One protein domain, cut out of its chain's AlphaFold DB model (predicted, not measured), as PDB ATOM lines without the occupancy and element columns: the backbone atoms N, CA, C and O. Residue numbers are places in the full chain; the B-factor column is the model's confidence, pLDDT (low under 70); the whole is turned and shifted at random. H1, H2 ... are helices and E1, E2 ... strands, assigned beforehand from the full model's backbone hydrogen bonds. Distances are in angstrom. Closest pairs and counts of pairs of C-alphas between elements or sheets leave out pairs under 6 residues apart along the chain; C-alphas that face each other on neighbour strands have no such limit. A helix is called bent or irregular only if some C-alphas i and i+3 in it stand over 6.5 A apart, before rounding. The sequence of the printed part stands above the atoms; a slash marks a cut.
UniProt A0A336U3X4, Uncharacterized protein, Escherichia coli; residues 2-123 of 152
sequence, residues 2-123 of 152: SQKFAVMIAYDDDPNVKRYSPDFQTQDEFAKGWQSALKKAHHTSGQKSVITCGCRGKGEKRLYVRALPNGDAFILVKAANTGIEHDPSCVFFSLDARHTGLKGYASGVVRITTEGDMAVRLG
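What this domain is: This is residues 2 to 123 of the 152 residues of an uncharacterized protein of Escherichia coli (UniProt A0A336U3X4). A strongly twisted five-stranded sheet curls round one helix, H1, and a small two-stranded hairpin, E6 and E7, lies far from this body at the end of a long link, making the length. The 122 printed residues hold seven named strands and one named helix, in the order E1 E2 H1 E3 E4 E5 E6 E7. The large sheet runs E2 E1 E3 E4 E5, antiparallel throughout; the class is mixed, with 54 residues in named elements, under half. The whole is loose, with a radius of gyration of the C-alphas of 19.0 A, and spans 64 by 34 by 29 A.

How they stand to each other: In the large sheet, E1, residues 7 to 11, pairs with E2, residues 14 to 20 (N 9 to O 18, 2.9 A), and with E3, residues 50 to 53 (N 8 to O 52, 2.9 A). E4, residues 62 to 67, is staggered: residues 62 to 63 pair with E3 (N 63 to O 51, 2.9 A), residues 63 to 67 with E5, residues 74 to 78 (N 64 to O 77, 2.8 A). E3, E4 and E5 form a meander, each strand the antiparallel neighbour of the one before. H1, residues 28 to 41, is on the sheet, in two layers, a helix on one face; its closest C-alphas to E5 are Leu 38 and Phe 74, 6.1 A. E2, H1 and E3 form a split strand-helix-strand unit, E1 between the strands, with a right-handed crossover. In H1, 8 of 10 O i to N i+4 pairs are within hydrogen-bond range. The hairpin of E6, residues 105 to 112, and E7, residues 118 to 122, has N 119 and O 111 at 2.9 A; E5 and E6 are apart.

Where its parts are: E1 begins at C-alpha 7 (183.147, 200.405, 154.036); E7 ends at C-alpha 122 (166.169, 226.982, 130.330). H1 measures 19.8 A, E4 16.8 A, E2 and E6 15.2 A each. H1 is irregular, C-alphas 29 and 32 being 7.5 A apart; E6 bends by 72 degrees at residue 108.

The domain as a whole: The farthest C-alphas, Pro 15 and Glu 115, are 66.1 A apart. The printed part has no cut. The link E5 to E6, 26 residues, is long. Mean pLDDT of the printed part is 79.0; residues 43 to 47, 71 and 96 to 123 are under 70.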
ATOM      1  N   SER A   2     184.073 203.118 137.616       80.62
ATOM      2  CA  SER A   2     183.834 203.344 139.044       80.62
ATOM      3  C   SER A   2     184.213 202.098 139.855       80.62
ATOM      4  O   SER A   2     183.801 200.991 139.528       80.62
ATOM      5  N   GLN A   3     184.996 202.282 140.912       88.06
ATOM      6  CA  GLN A   3     185.553 201.278 141.808       88.06
ATOM      7  C   GLN A   3     184.815 201.275 143.152       88.06
ATOM      8  O   GLN A   3     184.511 202.324 143.737       88.06
ATOM      9  N   LYS A   4     184.545 200.073 143.671       90.25
ATOM     10  CA  LYS A   4     184.066 199.881 145.042       90.25
ATOM     11  C   LYS A   4     185.235 199.865 146.021       90.25
ATOM     12  O   LYS A   4     186.267 199.252 145.777       90.25
ATOM     13  N   PHE A   5     185.034 200.530 147.152       93.50
ATOM     14  CA  PHE A   5     186.009 200.635 148.230       93.50
ATOM     15  C   PHE A   5     185.483 199.960 149.494       93.50
ATOM     16  O   PHE A   5     184.293 199.663 149.616       93.50
ATOM     17  N   ALA A   6     186.385 199.725 150.445       94.44
ATOM     18  CA  ALA A   6     186.000 199.217 151.751       94.44
ATOM     19  C   ALA A   6     185.023 200.181 152.445       94.44
ATOM     20  O   ALA A   6     185.122 201.399 152.282       94.44
ATOM     21  N   VAL A   7     184.103 199.637 153.232       94.75
ATOM     22  CA  VAL A   7     183.147 200.405 154.036       94.75
ATOM     23  C   VAL A   7     183.475 200.212 155.505       94.75
ATOM     24  O   VAL A   7     183.791 199.109 155.945       94.75
ATOM     25  N   MET A   8     183.435 201.304 156.256       94.19
ATOM     26  CA  MET A   8     183.690 201.332 157.689       94.19
ATOM     27  C   MET A   8     182.374 201.611 158.403       94.19
ATOM     28  O   MET A   8     181.700 202.582 158.066       94.19
ATOM     29  N   ILE A   9     182.002 200.755 159.353       93.00
ATOM     30  CA  ILE A   9     180.798 200.910 160.171       93.00
ATOM     31  C   ILE A   9     181.228 200.997 161.633       93.00
ATOM     32  O   ILE A   9     181.768 200.035 162.180       93.00
ATOM     33  N   ALA A  10     180.985 202.151 162.246       91.44
ATOM     34  CA  ALA A  10     181.052 202.329 163.689       91.44
ATOM     35  C   ALA A  10     179.653 202.086 164.267       91.44
ATOM     36  O   ALA A  10     178.689 202.724 163.832       91.44
ATOM     37  N   TYR A  11     179.542 201.141 165.196       87.56
ATOM     38  CA  TYR A  11     178.303 200.846 165.915       87.56
ATOM     39  C   TYR A  11     178.341 201.543 167.277       87.56
ATOM     40  O   TYR A  11     179.417 201.740 167.824       87.56
ATOM     41  N   ASP A  12     177.187 201.902 167.832       84.00
ATOM     42  CA  ASP A  12     177.129 202.559 169.146       84.00
ATOM     43  C   ASP A  12     177.570 201.612 170.282       84.00
ATOM     44  O   ASP A  12     178.271 202.022 171.201       84.00
ATOM     45  N   ASP A  13     177.242 200.317 170.170       80.31
ATOM     46  CA  ASP A  13     177.572 199.311 171.195       80.31
ATOM     47  C   ASP A  13     179.018 198.787 171.122       80.31
ATOM     48  O   ASP A  13     179.429 198.007 171.980       80.31
ATOM     49  N   ASP A  14     179.765 199.122 170.067       78.25
ATOM     50  CA  ASP A  14     181.109 198.595 169.823       78.25
ATOM     51  C   ASP A  14     182.065 199.761 169.539       78.25
ATOM     52  O   ASP A  14     181.922 200.428 168.510       78.25
ATOM     53  N   PRO A  15     183.061 200.018 170.406       77.62
ATOM     54  CA  PRO A  15     184.012 201.102 170.189       77.62
ATOM     55  C   PRO A  15     184.907 200.862 168.964       77.62
ATOM     56  O   PRO A  15     185.615 201.776 168.534       77.62
ATOM     57  N   ASN A  16     184.914 199.650 168.397       87.19
ATOM     58  CA  ASN A  16     185.732 199.312 167.248       87.19
ATOM     59  C   ASN A  16     184.991 199.520 165.919       87.19
ATOM     60  O   ASN A  16     183.878 199.040 165.684       87.19
ATOM     61  N   VAL A  17     185.669 200.187 164.986       89.50
ATOM     62  CA  VAL A  17     185.162 200.415 163.633       89.50
ATOM     63  C   VAL A  17     185.332 199.142 162.810       89.50
ATOM     64  O   VAL A  17     186.446 198.738 162.473       89.50
ATOM     65  N   LYS A  18     184.218 198.520 162.412       92.44
ATOM     66  CA  LYS A  18     184.257 197.330 161.554       92.44
ATOM     67  C   LYS A  18     184.516 197.726 160.111       92.44
ATOM     68  O   LYS A  18     183.799 198.547 159.539       92.44
ATOM     69  N   ARG A  19     185.531 197.109 159.507       94.75
ATOM     70  CA  ARG A  19     185.915 197.323 158.111       94.75
ATOM     71  C   ARG A  19     185.456 196.151 157.249       94.75
ATOM     72  O   ARG A  19     185.857 195.019 157.480       94.75
ATOM     73  N   TYR A  20     184.678 196.450 156.217       94.25
ATOM     74  CA  TYR A  20     184.169 195.487 155.245       94.25
ATOM     75  C   TYR A  20     184.852 195.708 153.896       94.25
ATOM     76  O   TYR A  20     184.833 196.820 153.366       94.25
ATOM     77  N   SER A  21     185.475 194.669 153.338       94.19
ATOM     78  CA  SER A  21     186.157 194.741 152.039       94.19
ATOM     79  C   SER A  21     185.161 194.923 150.879       94.19
ATOM     80  O   SER A  21     183.970 194.657 151.047       94.19
ATOM     81  N   PRO A  22     185.607 195.390 149.697       91.75
ATOM     82  CA  PRO A  22     184.766 195.430 148.497       91.75
ATOM     83  C   PRO A  22     184.207 194.052 148.115       91.75
ATOM     84  O   PRO A  22     183.049 193.956 147.712       91.75
ATOM     85  N   ASP A  23     185.002 192.997 148.297       90.56
ATOM     86  CA  ASP A  23     184.623 191.617 147.979       90.56
ATOM     87  C   ASP A  23     183.471 191.142 148.867       90.56
ATOM     88  O   ASP A  23     182.460 190.656 148.371       90.56
ATOM     89  N   PHE A  24     183.543 191.420 150.175       90.62
ATOM     90  CA  PHE A  24     182.463 191.104 151.116       90.62
ATOM     91  C   PHE A  24     181.148 191.827 150.780       90.62
ATOM     92  O   PHE A  24     180.065 191.344 151.093       90.62
ATOM     93  N   GLN A  25     181.229 192.991 150.132       87.81
ATOM     94  CA  GLN A  25     180.064 193.775 149.716       87.81
ATOM     95  C   GLN A  25     179.473 193.339 148.366       87.81
ATOM     96  O   GLN A  25     178.438 193.877 147.966       87.81
ATOM     97  N   THR A  26     180.159 192.481 147.605       86.81
ATOM     98  CA  THR A  26     179.806 192.176 146.205       86.81
ATOM     99  C   THR A  26     179.646 190.701 145.900       86.81
ATOM    100  O   THR A  26     178.819 190.380 145.056       86.81
ATOM    101  N   GLN A  27     180.404 189.823 146.551       87.38
ATOM    102  CA  GLN A  27     180.326 188.389 146.297       87.38
ATOM    103  C   GLN A  27     179.039 187.801 146.885       87.38
ATOM    104  O   GLN A  27     178.688 188.070 148.038       87.38
ATOM    105  N   ASP A  28     178.368 186.952 146.106       87.06
ATOM    106  CA  ASP A  28     177.117 186.290 146.498       87.06
ATOM    107  C   ASP A  28     177.273 185.424 147.757       87.06
ATOM    108  O   ASP A  28     176.366 185.355 148.589       87.06
ATOM    109  N   GLU A  29     178.455 184.836 147.955       90.62
ATOM    110  CA  GLU A  29     178.804 184.037 149.136       90.62
ATOM    111  C   GLU A  29     178.651 184.832 150.444       90.62
ATOM    112  O   GLU A  29     178.206 184.300 151.465       90.62
ATOM    113  N   PHE A  30     178.948 186.135 150.403       89.69
ATOM    114  CA  PHE A  30     178.854 187.035 151.551       89.69
ATOM    115  C   PHE A  30     177.554 187.843 151.585       89.69
ATOM    116  O   PHE A  30     177.326 188.572 152.554       89.69
ATOM    117  N   ALA A  31     176.656 187.687 150.605       86.56
ATOM    118  CA  ALA A  31     175.441 188.494 150.489       86.56
ATOM    119  C   ALA A  31     174.580 188.459 151.764       86.56
ATOM    120  O   ALA A  31     174.143 189.504 152.248       86.56
ATOM    121  N   LYS A  32     174.396 187.279 152.374       89.00
ATOM    122  CA  LYS A  32     173.642 187.129 153.636       89.00
ATOM    123  C   LYS A  32     174.306 187.859 154.808       89.00
ATOM    124  O   LYS A  32     173.627 188.526 155.593       89.00
ATOM    125  N   GLY A  33     175.631 187.750 154.927       89.88
ATOM    126  CA  GLY A  33     176.403 188.430 155.969       89.88
ATOM    127  C   GLY A  33     176.392 189.946 155.786       89.88
ATOM    128  O   GLY A  33     176.205 190.692 156.748       89.88
ATOM    129  N   TRP A  34     176.502 190.404 154.541       92.25
ATOM    130  CA  TRP A  34     176.447 191.815 154.189       92.25
ATOM    131  C   TRP A  34     175.078 192.434 154.474       92.25
ATOM    132  O   TRP A  34     174.999 193.458 155.152       92.25
ATOM    133  N   GLN A  35     173.990 191.775 154.067       90.94
ATOM    134  CA  GLN A  35     172.629 192.211 154.392       90.94
ATOM    135  C   GLN A  35     172.387 192.266 155.906       90.94
ATOM    136  O   GLN A  35     171.778 193.214 156.399       90.94
ATOM    137  N   SER A  36     172.927 191.309 156.665       90.06
ATOM    138  CA  SER A  36     172.827 191.311 158.131       90.06
ATOM    139  C   SER A  36     173.572 192.493 158.764       90.06
ATOM    140  O   SER A  36     173.052 193.130 159.680       90.06
ATOM    141  N   ALA A  37     174.764 192.832 158.254       90.25
ATOM    142  CA  ALA A  37     175.520 194.004 158.696       90.25
ATOM    143  C   ALA A  37     174.771 195.313 158.395       90.25
ATOM    144  O   ALA A  37     174.658 196.173 159.266       90.25
ATOM    145  N   LEU A  38     174.196 195.442 157.194       90.56
ATOM    146  CA  LEU A  38     173.395 196.609 156.815       90.56
ATOM    147  C   LEU A  38     172.118 196.729 157.647       90.56
ATOM    148  O   LEU A  38     171.802 197.819 158.117       90.56
ATOM    149  N   LYS A  39     171.421 195.616 157.895       89.06
ATOM    150  CA  LYS A  39     170.240 195.578 158.761       89.06
ATOM    151  C   LYS A  39     170.570 196.030 160.182       89.06
ATOM    152  O   LYS A  39     169.817 196.812 160.749       89.06
ATOM    153  N   LYS A  40     171.707 195.590 160.738       87.50
ATOM    154  CA  LYS A  40     172.179 196.040 162.057       87.50
ATOM    155  C   LYS A  40     172.527 197.531 162.064       87.50
ATOM    156  O   LYS A  40     172.269 198.215 163.044       87.50
ATOM    157  N   ALA A  41     173.113 198.036 160.982       87.56
ATOM    158  CA  ALA A  41     173.488 199.442 160.870       87.56
ATOM    159  C   ALA A  41     172.303 200.375 160.540       87.56
ATOM    160  O   ALA A  41     172.448 201.592 160.624       87.56
ATOM    161  N   HIS A  42     171.140 199.849 160.160       86.38
ATOM    162  CA  HIS A  42     169.967 200.646 159.811       86.38
ATOM    163  C   HIS A  42     169.360 201.327 161.054       86.38
ATOM    164  O   HIS A  42     168.997 200.657 162.017       86.38
ATOM    165  N   HIS A  43     169.191 202.656 161.011       68.00
ATOM    166  CA  HIS A  43     168.772 203.515 162.140       68.00
ATOM    167  C   HIS A  43     167.376 203.229 162.736       68.00
ATOM    168  O   HIS A  43     166.948 203.922 163.655       68.00
ATOM    169  N   THR A  44     166.645 202.225 162.254       59.19
ATOM    170  CA  THR A  44     165.314 201.866 162.780       59.19
ATOM    171  C   THR A  44     165.364 201.186 164.151       59.19
ATOM    172  O   THR A  44     164.362 201.199 164.855       59.19
ATOM    173  N   SER A  45     166.504 200.632 164.574       56.09
ATOM    174  CA  SER A  45     166.632 199.931 165.866       56.09
ATOM    175  C   SER A  45     166.959 200.839 167.062       56.09
ATOM    176  O   SER A  45     167.280 200.334 168.133       56.09
ATOM    177  N   GLY A  46     166.925 202.169 166.905       59.84
ATOM    178  CA  GLY A  46     167.332 203.112 167.958       59.84
ATOM    179  C   GLY A  46     168.849 203.192 168.178       59.84
ATOM    180  O   GLY A  46     169.306 203.991 168.989       59.84
ATOM    181  N   GLN A  47     169.636 202.414 167.428       67.00
ATOM    182  CA  GLN A  47     171.095 202.428 167.480       67.00
ATOM    183  C   GLN A  47     171.671 203.427 166.473       67.00
ATOM    184  O   GLN A  47     171.305 203.446 165.292       67.00
ATOM    185  N   LYS A  48     172.605 204.264 166.932       77.06
ATOM    186  CA  LYS A  48     173.281 205.253 166.094       77.06
ATOM    187  C   LYS A  48     174.520 204.625 165.462       77.06
ATOM    188  O   LYS A  48     175.573 204.551 166.078       77.06
ATOM    189  N   SER A  49     174.410 204.180 164.214       86.62
ATOM    190  CA  SER A  49     175.583 203.767 163.437       86.62
ATOM    191  C   SER A  49     176.119 204.931 162.597       86.62
ATOM    192  O   SER A  49     175.352 205.773 162.109       86.62
ATOM    193  N   VAL A  50     177.439 204.982 162.422       89.88
ATOM    194  CA  VAL A  50     178.107 205.890 161.481       89.88
ATOM    195  C   VAL A  50     178.794 205.048 160.417       89.88
ATOM    196  O   VAL A  50     179.646 204.215 160.726       89.88
ATOM    197  N   ILE A  51     178.413 205.264 159.159       92.62
ATOM    198  CA  ILE A  51     178.927 204.507 158.018       92.62
ATOM    199  C   ILE A  51     179.719 205.447 157.122       92.62
ATOM    200  O   ILE A  51     179.203 206.471 156.670       92.62
ATOM    201  N   THR A  52     180.955 205.066 156.818       93.75
ATOM    202  CA  THR A  52     181.881 205.889 156.041       93.75
ATOM    203  C   THR A  52     182.535 205.072 154.935       93.75
ATOM    204  O   THR A  52     182.982 203.941 155.143       93.75
ATOM    205  N   CYS A  53     182.626 205.648 153.735       94.75
ATOM    206  CA  CYS A  53     183.378 205.038 152.640       94.75
ATOM    207  C   CYS A  53     184.892 205.183 152.861       94.75
ATOM    208  O   CYS A  53     185.391 206.264 153.169       94.75
ATOM    209  N   GLY A  54     185.643 204.106 152.635       93.50
ATOM    210  CA  GLY A  54     187.101 204.053 152.748       93.50
ATOM    211  C   GLY A  54     187.865 204.458 151.484       93.50
ATOM    212  O   GLY A  54     188.996 204.008 151.309       93.50
ATOM    213  N   CYS A  55     187.265 205.237 150.576       94.44
ATOM    214  CA  CYS A  55     187.980 205.789 149.420       94.44
ATOM    215  C   CYS A  55     188.886 206.969 149.823       94.44
ATOM    216  O   CYS A  55     188.758 207.525 150.914       94.44
ATOM    217  N   ARG A  56     189.791 207.381 148.924       92.94
ATOM    218  CA  ARG A  56     190.779 208.460 149.154       92.94
ATOM    219  C   ARG A  56     190.199 209.882 149.061       92.94
ATOM    220  O   ARG A  56     190.946 210.856 149.035       92.94
ATOM    221  N   GLY A  57     188.873 210.007 149.012       89.50
ATOM    222  CA  GLY A  57     188.181 211.292 148.972       89.50
ATOM    223  C   GLY A  57     188.403 212.121 150.243       89.50
ATOM    224  O   GLY A  57     188.595 211.568 151.331       89.50
ATOM    225  N   LYS A  58     188.375 213.451 150.111       85.75
ATOM    226  CA  LYS A  58     188.740 214.391 151.187       85.75
ATOM    227  C   LYS A  58     187.608 214.736 152.157       85.75
ATOM    228  O   LYS A  58     187.908 215.239 153.233       85.75
ATOM    229  N   GLY A  59     186.343 214.500 151.806       87.31
ATOM    230  CA  GLY A  59     185.233 214.853 152.701       87.31
ATOM    231  C   GLY A  59     184.889 213.764 153.715       87.31
ATOM    232  O   GLY A  59     185.638 212.795 153.903       87.31
ATOM    233  N   GLU A  60     183.740 213.917 154.367       85.44
ATOM    234  CA  GLU A  60     183.274 212.988 155.395       85.44
ATOM    235  C   GLU A  60     182.863 211.639 154.800       85.44
ATOM    236  O   GLU A  60     182.955 210.626 155.489       85.44
ATOM    237  N   LYS A  61     182.460 211.602 153.516       92.19
ATOM    238  CA  LYS A  61     182.145 210.357 152.783       92.19
ATOM    239  C   LYS A  61     181.089 209.494 153.492       92.19
ATOM    240  O   LYS A  61     181.168 208.257 153.466       92.19
ATOM    241  N   ARG A  62     180.126 210.145 154.157       91.12
ATOM    242  CA  ARG A  62     179.065 209.473 154.916       91.12
ATOM    243  C   ARG A  62     178.121 208.718 153.991       91.12
ATOM    244  O   ARG A  62     177.671 209.236 152.965       91.12
ATOM    245  N   LEU A  63     177.795 207.501 154.406       91.81
ATOM    246  CA  LEU A  63     176.815 206.635 153.773       91.81
ATOM    247  C   LEU A  63     175.659 206.369 154.743       91.81
ATOM    248  O   LEU A  63     175.808 206.453 155.961       91.81
ATOM    249  N   TYR A  64     174.515 206.007 154.186       89.50
ATOM    250  CA  TYR A  64     173.321 205.598 154.907       89.50
ATOM    251  C   TYR A  64     172.842 204.256 154.382       89.50
ATOM    252  O   TYR A  64     173.017 203.932 153.204       89.50
ATOM    253  N   VAL A  65     172.202 203.490 155.256       90.12
ATOM    254  CA  VAL A  65     171.465 202.302 154.843       90.12
ATOM    255  C   VAL A  65     170.053 202.718 154.468       90.12
ATOM    256  O   VAL A  65     169.384 203.408 155.234       90.12
ATOM    257  N   ARG A  66     169.588 202.275 153.304       86.94
ATOM    258  CA  ARG A  66     168.198 202.408 152.874       86.94
ATOM    259  C   ARG A  66     167.594 201.021 152.701       86.94
ATOM    260  O   ARG A  66     168.161 200.197 151.985       86.94
ATOM    261  N   ALA A  67     166.445 200.782 153.323       86.56
ATOM    262  CA  ALA A  67     165.633 199.604 153.046       86.56
ATOM    263  C   ALA A  67     164.931 199.745 151.684       86.56
ATOM    264  O   ALA A  67     164.407 200.812 151.349       86.56
ATOM    265  N   LEU A  68     164.937 198.677 150.890       85.00
ATOM    266  CA  LEU A  68     164.163 198.592 149.657       85.00
ATOM    267  C   LEU A  68     162.678 198.343 149.975       85.00
ATOM    268  O   LEU A  68     162.366 197.695 150.974       85.00
ATOM    269  N   PRO A  69     161.752 198.824 149.124       75.62
ATOM    270  CA  PRO A  69     160.307 198.718 149.359       75.62
ATOM    271  C   PRO A  69     159.799 197.272 149.467       75.62
ATOM    272  O   PRO A  69     158.738 197.039 150.033       75.62
ATOM    273  N   ASN A  70     160.579 196.302 148.989       73.75
ATOM    274  CA  ASN A  70     160.263 194.875 149.034       73.75
ATOM    275  C   ASN A  70     160.579 194.238 150.406       73.75
ATOM    276  O   ASN A  70     160.479 193.028 150.551       73.75
ATOM    277  N   GLY A  71     161.004 195.032 151.395       62.56
ATOM    278  CA  GLY A  71     161.105 194.640 152.806       62.56
ATOM    279  C   GLY A  71     162.394 193.930 153.224       62.56
ATOM    280  O   GLY A  71     162.841 194.131 154.349       62.56
ATOM    281  N   ASP A  72     163.038 193.178 152.329       73.44
ATOM    282  CA  ASP A  72     164.091 192.233 152.747       73.44
ATOM    283  C   ASP A  72     165.521 192.595 152.331       73.44
ATOM    284  O   ASP A  72     166.473 191.905 152.697       73.44
ATOM    285  N   ALA A  73     165.700 193.682 151.584       84.62
ATOM    286  CA  ALA A  73     167.007 194.073 151.074       84.62
ATOM    287  C   ALA A  73     167.370 195.499 151.481       84.62
ATOM    288  O   ALA A  73     166.600 196.446 151.316       84.62
ATOM    289  N   PHE A  74     168.589 195.645 151.978       88.62
ATOM    290  CA  PHE A  74     169.192 196.902 152.373       88.62
ATOM    291  C   PHE A  74     170.291 197.272 151.381       88.62
ATOM    292  O   PHE A  74     171.066 196.424 150.928       88.62
ATOM    293  N   ILE A  75     170.365 198.558 151.048       89.25
ATOM    294  CA  ILE A  75     171.387 199.118 150.163       89.25
ATOM    295  C   ILE A  75     172.115 200.273 150.845       89.25
ATOM    296  O   ILE A  75     171.545 200.976 151.680       89.25
ATOM    297  N   LEU A  76     173.371 200.492 150.456       90.38
ATOM    298  CA  LEU A  76     174.108 201.694 150.835       90.38
ATOM    299  C   LEU A  76     173.825 202.822 149.852       90.38
ATOM    300  O   LEU A  76     173.922 202.647 148.638       90.38
ATOM    301  N   VAL A  77     173.545 203.998 150.396       89.44
ATOM    302  CA  VAL A  77     173.389 205.240 149.644       89.44
ATOM    303  C   VAL A  77     174.287 206.312 150.241       89.44
ATOM    304  O   VAL A  77     174.508 206.353 151.446       89.44
ATOM    305  N   LYS A  78     174.830 207.187 149.400       89.31
ATOM    306  CA  LYS A  78     175.599 208.344 149.869       89.31
ATOM    307  C   LYS A  78     174.686 209.405 150.481       89.31
ATOM    308  O   LYS A  78     173.514 209.509 150.109       89.31
ATOM    309  N   ALA A  79     175.243 210.224 151.366       85.44
ATOM    310  CA  ALA A  79     174.574 211.426 151.840       85.44
ATOM    311  C   ALA A  79     174.262 212.405 150.684       85.44
ATOM    312  O   ALA A  79     174.912 212.427 149.631       85.44
ATOM    313  N   ALA A  80     173.215 213.212 150.854       80.88
ATOM    314  CA  ALA A  80     172.838 214.198 149.850       80.88
ATOM    315  C   ALA A  80     173.922 215.282 149.734       80.88
ATOM    316  O   ALA A  80     174.341 215.847 150.737       80.88
ATOM    317  N   ASN A  81     174.310 215.627 148.505       78.00
ATOM    318  CA  ASN A  81     175.341 216.629 148.201       78.00
ATOM    319  C   ASN A  81     176.766 216.311 148.702       78.00
ATOM    320  O   ASN A  81     177.587 217.214 148.805       78.00
ATOM    321  N   THR A  82     177.075 215.047 149.010       84.69
ATOM    322  CA  THR A  82     178.441 214.624 149.380       84.69
ATOM    323  C   THR A  82     179.129 213.833 148.271       84.69
ATOM    324  O   THR A  82     180.184 213.247 148.481       84.69
ATOM    325  N   GLY A  83     178.559 213.790 147.059       85.25
ATOM    326  CA  GLY A  83     179.127 212.994 145.965       85.25
ATOM    327  C   GLY A  83     180.534 213.448 145.573       85.25
ATOM    328  O   GLY A  83     181.402 212.614 145.337       85.25
ATOM    329  N   ILE A  84     180.781 214.759 145.584       87.88
ATOM    330  CA  ILE A  84     182.086 215.359 145.268       87.88
ATOM    331  C   ILE A  84     183.162 215.094 146.331       87.88
ATOM    332  O   ILE A  84     184.343 215.319 146.086       87.88
ATOM    333  N   GLU A  85     182.768 214.629 147.517       90.06
ATOM    334  CA  GLU A  85     183.689 214.343 148.616       90.06
ATOM    335  C   GLU A  85     184.428 213.018 148.448       90.06
ATOM    336  O   GLU A  85     185.462 212.803 149.089       90.06
ATOM    337  N   HIS A  86     183.879 212.122 147.628       92.38
ATOM    338  CA  HIS A  86     184.483 210.839 147.314       92.38
ATOM    339  C   HIS A  86     185.597 211.000 146.270       92.38
ATOM    340  O   HIS A  86     185.670 211.984 145.542       92.38
ATOM    341  N   ASP A  87     186.486 210.011 146.197       92.50
ATOM    342  CA  ASP A  87     187.471 209.933 145.117       92.50
ATOM    343  C   ASP A  87     186.761 209.841 143.747       92.50
ATOM    344  O   ASP A  87     185.776 209.108 143.673       92.50
ATOM    345  N   PRO A  88     187.226 210.501 142.668       90.00
ATOM    346  CA  PRO A  88     186.593 210.433 141.344       90.00
ATOM    347  C   PRO A  88     186.429 209.015 140.784       90.00
ATOM    348  O   PRO A  88     185.547 208.762 139.966       90.00
ATOM    349  N   SER A  89     187.264 208.075 141.229       90.50
ATOM    350  CA  SER A  89     187.137 206.662 140.887       90.50
ATOM    351  C   SER A  89     186.079 205.928 141.715       90.50
ATOM    352  O   SER A  89     185.773 204.792 141.406       90.50
ATOM    353  N   CYS A  90     185.491 206.510 142.760       92.06
ATOM    354  CA  CYS A  90     184.556 205.833 143.663       92.06
ATOM    355  C   CYS A  90     183.151 205.664 143.062       92.06
ATOM    356  O   CYS A  90     182.624 206.571 142.429       92.06
ATOM    357  N   VAL A  91     182.474 204.545 143.347       90.44
ATOM    358  CA  VAL A  91     181.054 204.343 142.963       90.44
ATOM    359  C   VAL A  91     180.079 205.350 143.577       90.44
ATOM    360  O   VAL A  91     179.005 205.571 143.030       90.44
ATOM    361  N   PHE A  92     180.436 205.954 144.711       89.50
ATOM    362  CA  PHE A  92     179.625 206.983 145.366       89.50
ATOM    363  C   PHE A  92     179.989 208.399 144.906       89.50
ATOM    364  O   PHE A  92     179.346 209.360 145.328       89.50
ATOM    365  N   PHE A  93     180.997 208.539 144.041       89.50
ATOM    366  CA  PHE A  93     181.320 209.825 143.455       89.50
ATOM    367  C   PHE A  93     180.230 210.248 142.479       89.50
ATOM    368  O   PHE A  93     179.853 209.515 141.566       89.50
ATOM    369  N   SER A  94     179.726 211.458 142.672       84.12
ATOM    370  CA  SER A  94     178.822 212.095 141.726       84.12
ATOM    371  C   SER A  94     179.050 213.592 141.763       84.12
ATOM    372  O   SER A  94     179.041 214.185 142.843       84.12
ATOM    373  N   LEU A  95     179.167 214.217 140.599       76.75
ATOM    374  CA  LEU A  95     179.083 215.666 140.509       76.75
ATOM    375  C   LEU A  95     177.644 216.074 140.849       76.75
ATOM    376  O   LEU A  95     176.699 215.643 140.190       76.75
ATOM    377  N   ASP A  96     177.455 216.851 141.914       63.34
ATOM    378  CA  ASP A  96     176.124 217.338 142.267       63.34
ATOM    379  C   ASP A  96     175.589 218.258 141.165       63.34
ATOM    380  O   ASP A  96     176.348 219.008 140.553       63.34
ATOM    381  N   ALA A  97     174.268 218.278 140.954       53.59
ATOM    382  CA  ALA A  97     173.619 219.138 139.954       53.59
ATOM    383  C   ALA A  97     173.983 220.634 140.097       53.59
ATOM    384  O   ALA A  97     173.876 221.406 139.149       53.59
ATOM    385  N   ARG A  98     174.447 221.055 141.286       52.53
ATOM    386  CA  ARG A  98     174.939 222.417 141.555       52.53
ATOM    387  C   ARG A  98     176.309 222.717 140.935       52.53
ATOM    388  O   ARG A  98     176.613 223.887 140.756       52.53
ATOM    389  N   HIS A  99     177.098 221.689 140.634       49.09
ATOM    390  CA  HIS A  99     178.471 221.777 140.136       49.09
ATOM    391  C   HIS A  99     178.617 221.340 138.674       49.09
ATOM    392  O   HIS A  99     179.657 221.577 138.074       49.09
ATOM    393  N   THR A 100     177.590 220.732 138.078       49.00
ATOM    394  CA  THR A 100     177.628 220.275 136.682       49.00
ATOM    395  C   THR A 100     177.227 221.346 135.663       49.00
ATOM    396  O   THR A 100     177.149 221.050 134.479       49.00
ATOM    397  N   GLY A 101     176.895 222.574 136.082       48.75
ATOM    398  CA  GLY A 101     176.288 223.576 135.189       48.75
ATOM    399  C   GLY A 101     174.880 223.197 134.691       48.75
ATOM    400  O   GLY A 101     174.211 224.014 134.067       48.75
ATOM    401  N   LEU A 102     174.375 221.997 135.023       48.16
ATOM    402  CA  LEU A 102     173.054 221.505 134.611       48.16
ATOM    403  C   LEU A 102     171.883 222.131 135.376       48.16
ATOM    404  O   LEU A 102     170.734 221.886 135.018       48.16
ATOM    405  N   LYS A 103     172.131 222.975 136.385       48.44
ATOM    406  CA  LYS A 103     171.075 223.742 137.072       48.44
ATOM    407  C   LYS A 103     170.211 224.598 136.132       48.44
ATOM    408  O   LYS A 103     169.132 225.008 136.543       48.44
ATOM    409  N   GLY A 104     170.670 224.873 134.909       49.47
ATOM    410  CA  GLY A 104     169.913 225.625 133.909       49.47
ATOM    411  C   GLY A 104     168.900 224.807 133.104       49.47
ATOM    412  O   GLY A 104     168.002 225.406 132.523       49.47
ATOM    413  N   TYR A 105     168.990 223.476 133.057       52.69
ATOM    414  CA  TYR A 105     168.172 222.672 132.144       52.69
ATOM    415  C   TYR A 105     167.114 221.883 132.921       52.69
ATOM    416  O   TYR A 105     167.430 220.992 133.708       52.69
ATOM    417  N   ALA A 106     165.839 222.212 132.710       48.84
ATOM    418  CA  ALA A 106     164.733 221.365 133.145       48.84
ATOM    419  C   ALA A 106     164.780 219.984 132.441       48.84
ATOM    420  O   ALA A 106     165.442 219.793 131.422       48.84
ATOM    421  N   SER A 107     164.076 218.987 132.972       48.69
ATOM    422  CA  SER A 107     163.914 217.704 132.271       48.69
ATOM    423  C   SER A 107     163.061 217.895 130.999       48.69
ATOM    424  O   SER A 107     162.058 218.605 131.046       48.69
ATOM    425  N   GLY A 108     163.441 217.289 129.863       55.78
ATOM    426  CA  GLY A 108     162.689 217.373 128.590       55.78
ATOM    427  C   GLY A 108     162.971 218.613 127.723       55.78
ATOM    428  O   GLY A 108     162.097 219.088 126.995       55.78
ATOM    429  N   VAL A 109     164.178 219.164 127.841       55.69
ATOM    430  CA  VAL A 109     164.540 220.512 127.377       55.69
ATOM    431  C   VAL A 109     165.095 220.593 125.965       55.69
ATOM    432  O   VAL A 109     164.888 221.616 125.319       55.69
ATOM    433  N   VAL A 110     165.759 219.538 125.493       53.44
ATOM    434  CA  VAL A 110     166.262 219.460 124.122       53.44
ATOM    435  C   VAL A 110     165.158 218.876 123.255       53.44
ATOM    436  O   VAL A 110     164.826 217.696 123.371       53.44
ATOM    437  N   ARG A 111     164.566 219.715 122.408       56.16
ATOM    438  CA  ARG A 111     163.674 219.271 121.335       56.16
ATOM    439  C   ARG A 111     164.418 219.447 120.024       56.16
ATOM    440  O   ARG A 111     164.775 220.568 119.677       56.16
ATOM    441  N   ILE A 112     164.659 218.341 119.332       55.38
ATOM    442  CA  ILE A 112     165.099 218.366 117.940       55.38
ATOM    443  C   ILE A 112     163.816 218.489 117.126       55.38
ATOM    444  O   ILE A 112     162.981 217.581 117.155       55.38
ATOM    445  N   THR A 113     163.597 219.643 116.505       59.50
ATOM    446  CA  THR A 113     162.487 219.803 115.565       59.50
ATOM    447  C   THR A 113     162.815 219.050 114.279       59.50
ATOM    448  O   THR A 113     163.973 218.827 113.931       59.50
ATOM    449  N   THR A 114     161.781 218.619 113.562       53.91
ATOM    450  CA  THR A 114     161.880 217.814 112.330       53.91
ATOM    451  C   THR A 114     162.606 218.510 111.173       53.91
ATOM    452  O   THR A 114     162.838 217.888 110.143       53.91
ATOM    453  N   GLU A 115     162.980 219.775 111.349       61.84
ATOM    454  CA  GLU A 115     163.671 220.620 110.372       61.84
ATOM    455  C   GLU A 115     165.181 220.742 110.658       61.84
ATOM    456  O   GLU A 115     165.897 221.400 109.916       61.84
ATOM    457  N   GLY A 116     165.689 220.058 111.694       54.94
ATOM    458  CA  GLY A 116     167.118 220.032 112.035       54.94
ATOM    459  C   GLY A 116     167.551 221.074 113.067       54.94
ATOM    460  O   GLY A 116     168.713 221.068 113.475       54.94
ATOM    461  N   ASP A 117     166.630 221.907 113.551       51.59
ATOM    462  CA  ASP A 117     166.910 222.891 114.593       51.59
ATOM    463  C   ASP A 117     166.778 222.296 116.004       51.59
ATOM    464  O   ASP A 117     165.919 221.463 116.313       51.59
ATOM    465  N   MET A 118     167.666 222.734 116.899       53.12
ATOM    466  CA  MET A 118     167.705 222.297 118.291       53.12
ATOM    467  C   MET A 118     167.198 223.414 119.204       53.12
ATOM    468  O   MET A 118     167.836 224.455 119.341       53.12
ATOM    469  N   ALA A 119     166.079 223.178 119.888       56.75
ATOM    470  CA  ALA A 119     165.548 224.097 120.889       56.75
ATOM    471  C   ALA A 119     165.924 223.634 122.300       56.75
ATOM    472  O   ALA A 119     165.663 222.486 122.668       56.75
ATOM    473  N   VAL A 120     166.500 224.542 123.095       57.81
ATOM    474  CA  VAL A 120     166.907 224.312 124.488       57.81
ATOM    475  C   VAL A 120     166.123 225.257 125.399       57.81
ATOM    476  O   VAL A 120     166.331 226.465 125.401       57.81
ATOM    477  N   ARG A 121     165.198 224.716 126.192       56.06
ATOM    478  CA  ARG A 121     164.482 225.458 127.246       56.06
ATOM    479  C   ARG A 121     165.288 225.551 128.551       56.06
ATOM    480  O   ARG A 121     165.587 224.545 129.185       56.06
ATOM    481  N   LEU A 122     165.574 226.763 129.010       56.78
ATOM    482  CA  LEU A 122     166.169 226.982 130.330       56.78
ATOM    483  C   LEU A 122     165.083 226.984 131.422       56.78
ATOM    484  O   LEU A 122     163.965 227.439 131.195       56.78
ATOM    485  N   GLY A 123     165.401 226.469 132.612       52.41
ATOM    486  CA  GLY A 123     164.510 226.477 133.782       52.41
ATOM    487  C   GLY A 123     164.391 227.844 134.471       52.41
ATOM    488  O   GLY A 123     163.568 228.006 135.366       52.41
TER     489      GLY A 123